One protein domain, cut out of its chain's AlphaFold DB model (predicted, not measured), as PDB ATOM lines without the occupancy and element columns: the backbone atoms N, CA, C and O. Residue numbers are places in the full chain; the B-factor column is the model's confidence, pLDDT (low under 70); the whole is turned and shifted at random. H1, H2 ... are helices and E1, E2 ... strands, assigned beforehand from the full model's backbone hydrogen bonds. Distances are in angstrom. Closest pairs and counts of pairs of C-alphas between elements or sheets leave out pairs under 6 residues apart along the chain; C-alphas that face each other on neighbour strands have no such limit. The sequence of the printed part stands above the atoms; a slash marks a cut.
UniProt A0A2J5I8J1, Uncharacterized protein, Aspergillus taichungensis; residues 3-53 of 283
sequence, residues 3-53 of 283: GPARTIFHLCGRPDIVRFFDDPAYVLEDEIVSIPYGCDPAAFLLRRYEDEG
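What this domain is: This is residues 3 to 53 of the 283 residues of an uncharacterized protein of Aspergillus taichungensis (UniProt A0A2J5I8J1). Look first for a short helical hairpin, H1 and H2 side by side, with a longer helix, H3, packed on H1 by its beginning and running away from there. The links at residues 22 to 31 and 35 to 40 swing out to opposite ends of the longest axis, and the short strand E1, between these links, pairs with residues 3 to 4, just before H1. The printed part has 51 residues with three named helices and one named strand, in the order H1, H2, E1, H3, and its class is mostly helix. It is compact, with a radius of gyration of the C-alphas of 10.2 A, and spans 32 by 22 by 17 A.

How they stand to each other: Begin with H3, residues 41 to 51, the longest helix. It touches H1, residues 5 to 11, where the closest C-alphas, those of Phe 9 and Ala 42, are 5.6 A apart. The two run opposite ways at a steep tilt of 36 degrees, only just past shallow. From H1 go on to H2, residues 15 to 21: these two touch and form a helical hairpin, opposite ways at a shallow tilt of 15 degrees. Their closest C-alphas are those of Arg 6 and Val 18, 5.6 A apart. H2 and H3 stay apart. E1, residues 32 to 34, pairs with no named strand, but its residues 32 to 33 pair antiparallel with residues 3 to 4. The closest C-alphas of H1 and E1, those of Ala 5 and Val 33, are 6.0 A apart. E1 and H3 are apart, but only just, at 8.3 A between their closest C-alphas. In the backbones of H1 and H3 every O i to N i+4 pair is within hydrogen-bond range; in H2 it is 0 of 3, beside 2 of 4 O i to N i+3 pairs.

Where its parts are: Find C-alpha 41 at (2.006, 127.503, 109.055); from there H3 runs 15.5 A to C-alpha 51 at (13.440, 137.954, 108.326). Go back to C-alpha 5 at (8.094, 125.153, 115.581), where H1 begins; it ends 9.9 A away at C-alpha 11. H2 measures 10.4 A from C-alpha 15 to C-alpha 21, and E1 measures 7.0 A from C-alpha 32 to C-alpha 34.

The domain as a whole: Look at Pro 24 and Gly 38 for the two C-alphas farthest apart, 32.3 A. The printed part, residues 3 to 53, has no cut. The link from H1 to H2 is tight, those from H2 to E1 and from E1 to H3 are short, and no link is long. In the B-factor column, the mean pLDDT of the printed part is 83.2, and residue 38 alone is under 70.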
ATOM      1  N   GLY A   3       2.015 125.598 118.688       89.94
ATOM      2  CA  GLY A   3       2.856 124.463 119.064       89.94
ATOM      3  C   GLY A   3       4.344 124.704 118.808       89.94
ATOM      4  O   GLY A   3       4.699 125.767 118.297       89.94
ATOM      5  N   PRO A   4       5.207 123.732 119.153       92.75
ATOM      6  CA  PRO A   4       6.641 123.807 118.879       92.75
ATOM      7  C   PRO A   4       6.906 123.937 117.374       92.75
ATOM      8  O   PRO A   4       6.308 123.201 116.577       92.75
ATOM      9  N   ALA A   5       7.785 124.858 116.978       89.94
ATOM     10  CA  ALA A   5       8.094 125.153 115.581       89.94
ATOM     11  C   ALA A   5       8.510 123.896 114.797       89.94
ATOM     12  O   ALA A   5       8.039 123.670 113.678       89.94
ATOM     13  N   ARG A   6       9.297 123.010 115.417       90.19
ATOM     14  CA  ARG A   6       9.715 121.724 114.843       90.19
ATOM     15  C   ARG A   6       8.523 120.817 114.544       90.19
ATOM     16  O   ARG A   6       8.433 120.230 113.465       90.19
ATOM     17  N   THR A   7       7.580 120.731 115.481       89.31
ATOM     18  CA  THR A   7       6.352 119.933 115.318       89.31
ATOM     19  C   THR A   7       5.479 120.503 114.205       89.31
ATOM     20  O   THR A   7       4.939 119.751 113.396       89.31
ATOM     21  N   ILE A   8       5.376 121.829 114.113       90.38
ATOM     22  CA  ILE A   8       4.620 122.506 113.057       90.38
ATOM     23  C   ILE A   8       5.209 122.187 111.675       90.38
ATOM     24  O   ILE A   8       4.463 121.780 110.782       90.38
ATOM     25  N   PHE A   9       6.530 122.287 111.494       88.44
ATOM     26  CA  PHE A   9       7.169 121.909 110.229       88.44
ATOM     27  C   PHE A   9       6.986 120.435 109.889       88.44
ATOM     28  O   PHE A   9       6.713 120.102 108.733       88.44
ATOM     29  N   HIS A  10       7.083 119.556 110.886       85.81
ATOM     30  CA  HIS A  10       6.842 118.131 110.697       85.81
ATOM     31  C   HIS A  10       5.411 117.858 110.202       85.81
ATOM     32  O   HIS A  10       5.229 117.181 109.191       85.81
ATOM     33  N   LEU A  11       4.400 118.451 110.849       85.94
ATOM     34  CA  LEU A  11       2.989 118.324 110.458       85.94
ATOM     35  C   LEU A  11       2.696 118.924 109.078       85.94
ATOM     36  O   LEU A  11       1.833 118.427 108.356       85.94
ATOM     37  N   CYS A  12       3.430 119.964 108.686       82.62
ATOM     38  CA  CYS A  12       3.339 120.571 107.359       82.62
ATOM     39  C   CYS A  12       4.166 119.841 106.284       82.62
ATOM     40  O   CYS A  12       4.274 120.342 105.165       82.62
ATOM     41  N   GLY A  13       4.746 118.675 106.593       81.62
ATOM     42  CA  GLY A  13       5.490 117.866 105.627       81.62
ATOM     43  C   GLY A  13       6.825 118.482 105.206       81.62
ATOM     44  O   GLY A  13       7.228 118.320 104.056       81.62
ATOM     45  N   ARG A  14       7.507 119.187 106.120       80.38
ATOM     46  CA  ARG A  14       8.814 119.834 105.899       80.38
ATOM     47  C   ARG A  14       9.944 119.197 106.722       80.38
ATOM     48  O   ARG A  14      10.547 119.863 107.567       80.38
ATOM     49  N   PRO A  15      10.257 117.903 106.510       78.62
ATOM     50  CA  PRO A  15      11.356 117.241 107.211       78.62
ATOM     51  C   PRO A  15      12.730 117.807 106.821       78.62
ATOM     52  O   PRO A  15      13.695 117.612 107.551       78.62
ATOM     53  N   ASP A  16      12.818 118.502 105.684       78.12
ATOM     54  CA  ASP A  16      13.993 119.254 105.244       78.12
ATOM     55  C   ASP A  16      14.360 120.360 106.241       78.12
ATOM     56  O   ASP A  16      15.524 120.482 106.600       78.12
ATOM     57  N   ILE A  17      13.363 121.087 106.754       80.50
ATOM     58  CA  ILE A  17      13.566 122.180 107.716       80.50
ATOM     59  C   ILE A  17      13.727 121.660 109.141       80.50
ATOM     60  O   ILE A  17      14.495 122.219 109.914       80.50
ATOM     61  N   VAL A  18      13.053 120.560 109.495       83.44
ATOM     62  CA  VAL A  18      13.209 119.927 110.819       83.44
ATOM     63  C   VAL A  18      14.680 119.616 111.121       83.44
ATOM     64  O   VAL A  18      15.111 119.797 112.254       83.44
ATOM     65  N   ARG A  19      15.467 119.239 110.104       81.12
ATOM     66  CA  ARG A  19      16.907 118.964 110.241       81.12
ATOM     67  C   ARG A  19      17.729 120.184 110.650       81.12
ATOM     68  O   ARG A  19      18.741 120.012 111.313       81.12
ATOM     69  N   PHE A  20      17.297 121.395 110.300       82.50
ATOM     70  CA  PHE A  20      18.000 122.622 110.683       82.50
ATOM     71  C   PHE A  20      17.907 122.913 112.181       82.50
ATOM     72  O   PHE A  20      18.747 123.626 112.706       82.50
ATOM     73  N   PHE A  21      16.936 122.333 112.893       83.44
ATOM     74  CA  PHE A  21      16.889 122.441 114.354       83.44
ATOM     75  C   PHE A  21      17.928 121.550 115.053       83.44
ATOM     76  O   PHE A  21      18.120 121.698 116.254       83.44
ATOM     77  N   ASP A  22      18.525 120.583 114.353       82.25
ATOM     78  CA  ASP A  22      19.564 119.697 114.898       82.25
ATOM     79  C   ASP A  22      20.966 120.046 114.359       82.25
ATOM     80  O   ASP A  22      21.954 119.422 114.746       82.25
ATOM     81  N   ASP A  23      21.063 121.026 113.456       77.38
ATOM     82  CA  ASP A  23      22.306 121.411 112.797       77.38
ATOM     83  C   ASP A  23      22.940 122.613 113.523       77.38
ATOM     84  O   ASP A  23      22.339 123.691 113.558       77.38
ATOM     85  N   PRO A  24      24.157 122.471 114.085       75.00
ATOM     86  CA  PRO A  24      24.816 123.538 114.837       75.00
ATOM     87  C   PRO A  24      25.189 124.760 113.983       75.00
ATOM     88  O   PRO A  24      25.560 125.791 114.542       75.00
ATOM     89  N   ALA A  25      25.116 124.668 112.650       74.88
ATOM     90  CA  ALA A  25      25.305 125.808 111.755       74.88
ATOM     91  C   ALA A  25      24.089 126.756 111.707       74.88
ATOM     92  O   ALA A  25      24.207 127.853 111.161       74.88
ATOM     93  N   TYR A  26      22.942 126.361 112.273       76.00
ATOM     94  CA  TYR A  26      21.706 127.144 112.278       76.00
ATOM     95  C   TYR A  26      21.297 127.529 113.703       76.00
ATOM     96  O   TYR A  26      21.538 126.806 114.665       76.00
ATOM     97  N   VAL A  27      20.636 128.682 113.837       78.12
ATOM     98  CA  VAL A  27      20.203 129.246 115.134       78.12
ATOM     99  C   VAL A  27      18.704 129.001 115.364       78.12
ATOM    100  O   VAL A  27      17.981 129.847 115.893       78.12
ATOM    101  N   LEU A  28      18.189 127.865 114.887       83.19
ATOM    102  CA  LEU A  28      16.778 127.517 115.042       83.19
ATOM    103  C   LEU A  28      16.533 126.821 116.379       83.19
ATOM    104  O   LEU A  28      16.967 125.695 116.607       83.19
ATOM    105  N   GLU A  29      15.769 127.483 117.239       84.81
ATOM    106  CA  GLU A  29      15.296 126.936 118.509       84.81
ATOM    107  C   GLU A  29      13.878 126.381 118.349       84.81
ATOM    108  O   GLU A  29      13.056 126.968 117.645       84.81
ATOM    109  N   ASP A  30      13.557 125.269 119.021       87.56
ATOM    110  CA  ASP A  30      12.205 124.686 119.015       87.56
ATOM    111  C   ASP A  30      11.247 125.462 119.940       87.56
ATOM    112  O   ASP A  30      10.744 124.961 120.946       87.56
ATOM    113  N   GLU A  31      11.035 126.735 119.614       89.25
ATOM    114  CA  GLU A  31      10.139 127.630 120.337       89.25
ATOM    115  C   GLU A  31       8.663 127.276 120.101       89.25
ATOM    116  O   GLU A  31       8.259 126.788 119.042       89.25
ATOM    117  N   ILE A  32       7.820 127.565 121.095       90.75
ATOM    118  CA  ILE A  32       6.366 127.468 120.939       90.75
ATOM    119  C   ILE A  32       5.887 128.702 120.179       90.75
ATOM    120  O   ILE A  32       5.960 129.819 120.690       90.75
ATOM    121  N   VAL A  33       5.336 128.499 118.983       90.38
ATOM    122  CA  VAL A  33       4.875 129.589 118.119       90.38
ATOM    123  C   VAL A  33       3.371 129.516 117.898       90.38
ATOM    124  O   VAL A  33       2.788 128.444 117.715       90.38
ATOM    125  N   SER A  34       2.736 130.686 117.892       89.00
ATOM    126  CA  SER A  34       1.353 130.855 117.461       89.00
ATOM    127  C   SER A  34       1.310 131.295 116.001       89.00
ATOM    128  O   SER A  34       1.882 132.316 115.629       89.00
ATOM    129  N   ILE A  35       0.614 130.517 115.177       87.25
ATOM    130  CA  ILE A  35       0.392 130.792 113.759       87.25
ATOM    131  C   ILE A  35      -0.898 131.598 113.616       87.25
ATOM    132  O   ILE A  35      -1.965 131.074 113.991       87.25
ATOM    133  N   PRO A  36      -0.831 132.818 113.046       81.50
ATOM    134  CA  PRO A  36      -2.006 133.629 112.778       81.50
ATOM    135  C   PRO A  36      -3.044 132.870 111.954       81.50
ATOM    136  O   PRO A  36      -2.729 132.041 111.094       81.50
ATOM    137  N   TYR A  37      -4.313 133.156 112.224       73.31
ATOM    138  CA  TYR A  37      -5.411 132.524 111.511       73.31
ATOM    139  C   TYR A  37      -5.351 132.850 110.009       73.31
ATOM    140  O   TYR A  37      -5.128 133.998 109.632       73.31
ATOM    141  N   GLY A  38      -5.550 131.843 109.153       65.69
ATOM    142  CA  GLY A  38      -5.519 131.994 107.691       65.69
ATOM    143  C   GLY A  38      -4.130 131.926 107.042       65.69
ATOM    144  O   GLY A  38      -4.041 131.992 105.820       65.69
ATOM    145  N   CYS A  39      -3.056 131.758 107.817       71.06
ATOM    146  CA  CYS A  39      -1.705 131.591 107.276       71.06
ATOM    147  C   CYS A  39      -1.354 130.113 107.044       71.06
ATOM    148  O   CYS A  39      -1.721 129.253 107.850       71.06
ATOM    149  N   ASP A  40      -0.586 129.824 105.984       81.31
ATOM    150  CA  ASP A  40       0.125 128.546 105.868       81.31
ATOM    151  C   ASP A  40       1.195 128.486 106.975       81.31
ATOM    152  O   ASP A  40       2.058 129.369 107.029       81.31
ATOM    153  N   PRO A  41       1.143 127.497 107.883       84.50
ATOM    154  CA  PRO A  41       2.006 127.503 109.055       84.50
ATOM    155  C   PRO A  41       3.499 127.414 108.761       84.50
ATOM    156  O   PRO A  41       4.284 128.122 109.387       84.50
ATOM    157  N   ALA A  42       3.891 126.562 107.813       84.25
ATOM    158  CA  ALA A  42       5.295 126.390 107.464       84.25
ATOM    159  C   ALA A  42       5.830 127.623 106.734       84.25
ATOM    160  O   ALA A  42       6.940 128.065 107.016       84.25
ATOM    161  N   ALA A  43       5.042 128.201 105.825       80.88
ATOM    162  CA  ALA A  43       5.440 129.398 105.096       80.88
ATOM    163  C   ALA A  43       5.567 130.615 106.026       80.88
ATOM    164  O   ALA A  43       6.527 131.372 105.910       80.88
ATOM    165  N   PHE A  44       4.644 130.777 106.981       85.25
ATOM    166  CA  PHE A  44       4.717 131.838 107.988       85.25
ATOM    167  C   PHE A  44       5.986 131.732 108.846       85.25
ATOM    168  O   PHE A  44       6.706 132.719 108.990       85.25
ATOM    169  N   LEU A  45       6.278 130.543 109.387       88.19
ATOM    170  CA  LEU A  45       7.459 130.332 110.231       88.19
ATOM    171  C   LEU A  45       8.766 130.515 109.463       88.19
ATOM    172  O   LEU A  45       9.664 131.186 109.956       88.19
ATOM    173  N   LEU A  46       8.870 129.956 108.254       83.69
ATOM    174  CA  LEU A  46      10.071 130.117 107.433       83.69
ATOM    175  C   LEU A  46      10.333 131.575 107.110       83.69
ATOM    176  O   LEU A  46      11.456 132.028 107.284       83.69
ATOM    177  N   ARG A  47       9.295 132.319 106.712       81.31
ATOM    178  CA  ARG A  47       9.463 133.732 106.393       81.31
ATOM    179  C   ARG A  47       9.910 134.542 107.604       81.31
ATOM    180  O   ARG A  47      10.805 135.367 107.494       81.31
ATOM    181  N   ARG A  48       9.325 134.264 108.771       85.94
ATOM    182  CA  ARG A  48       9.763 134.870 110.029       85.94
ATOM    183  C   ARG A  48      11.233 134.552 110.323       85.94
ATOM    184  O   ARG A  48      11.966 135.446 110.717       85.94
ATOM    185  N   TYR A  49      11.669 133.311 110.122       86.94
ATOM    186  CA  TYR A  49      13.059 132.914 110.363       86.94
ATOM    187  C   TYR A  49      14.048 133.445 109.323       86.94
ATOM    188  O   TYR A  49      15.193 133.706 109.680       86.94
ATOM    189  N   GLU A  50      13.621 133.663 108.081       82.94
ATOM    190  CA  GLU A  50      14.372 134.427 107.077       82.94
ATOM    191  C   GLU A  50      14.536 135.889 107.513       82.94
ATOM    192  O   GLU A  50      15.655 136.394 107.560       82.94
ATOM    193  N   ASP A  51      13.436 136.551 107.893       81.75
ATOM    194  CA  ASP A  51      13.440 137.954 108.326       81.75
ATOM    195  C   ASP A  51      14.265 138.149 109.621       81.75
ATOM    196  O   ASP A  51      14.915 139.178 109.804       81.75
ATOM    197  N   GLU A  52      14.288 137.145 110.506       83.88
ATOM    198  CA  GLU A  52      15.134 137.094 111.710       83.88
ATOM    199  C   GLU A  52      16.589 136.660 111.420       83.88
ATOM    200  O   GLU A  52      17.408 136.617 112.338       83.88
ATOM    201  N   GLY A  53      16.931 136.320 110.170       79.69
ATOM    202  CA  GLY A  53      18.275 135.885 109.772       79.69
ATOM    203  C   GLY A  53      18.700 134.519 110.327       79.69
ATOM    204  O   GLY A  53      19.888 134.202 110.340       79.69
TER     205      GLY A  53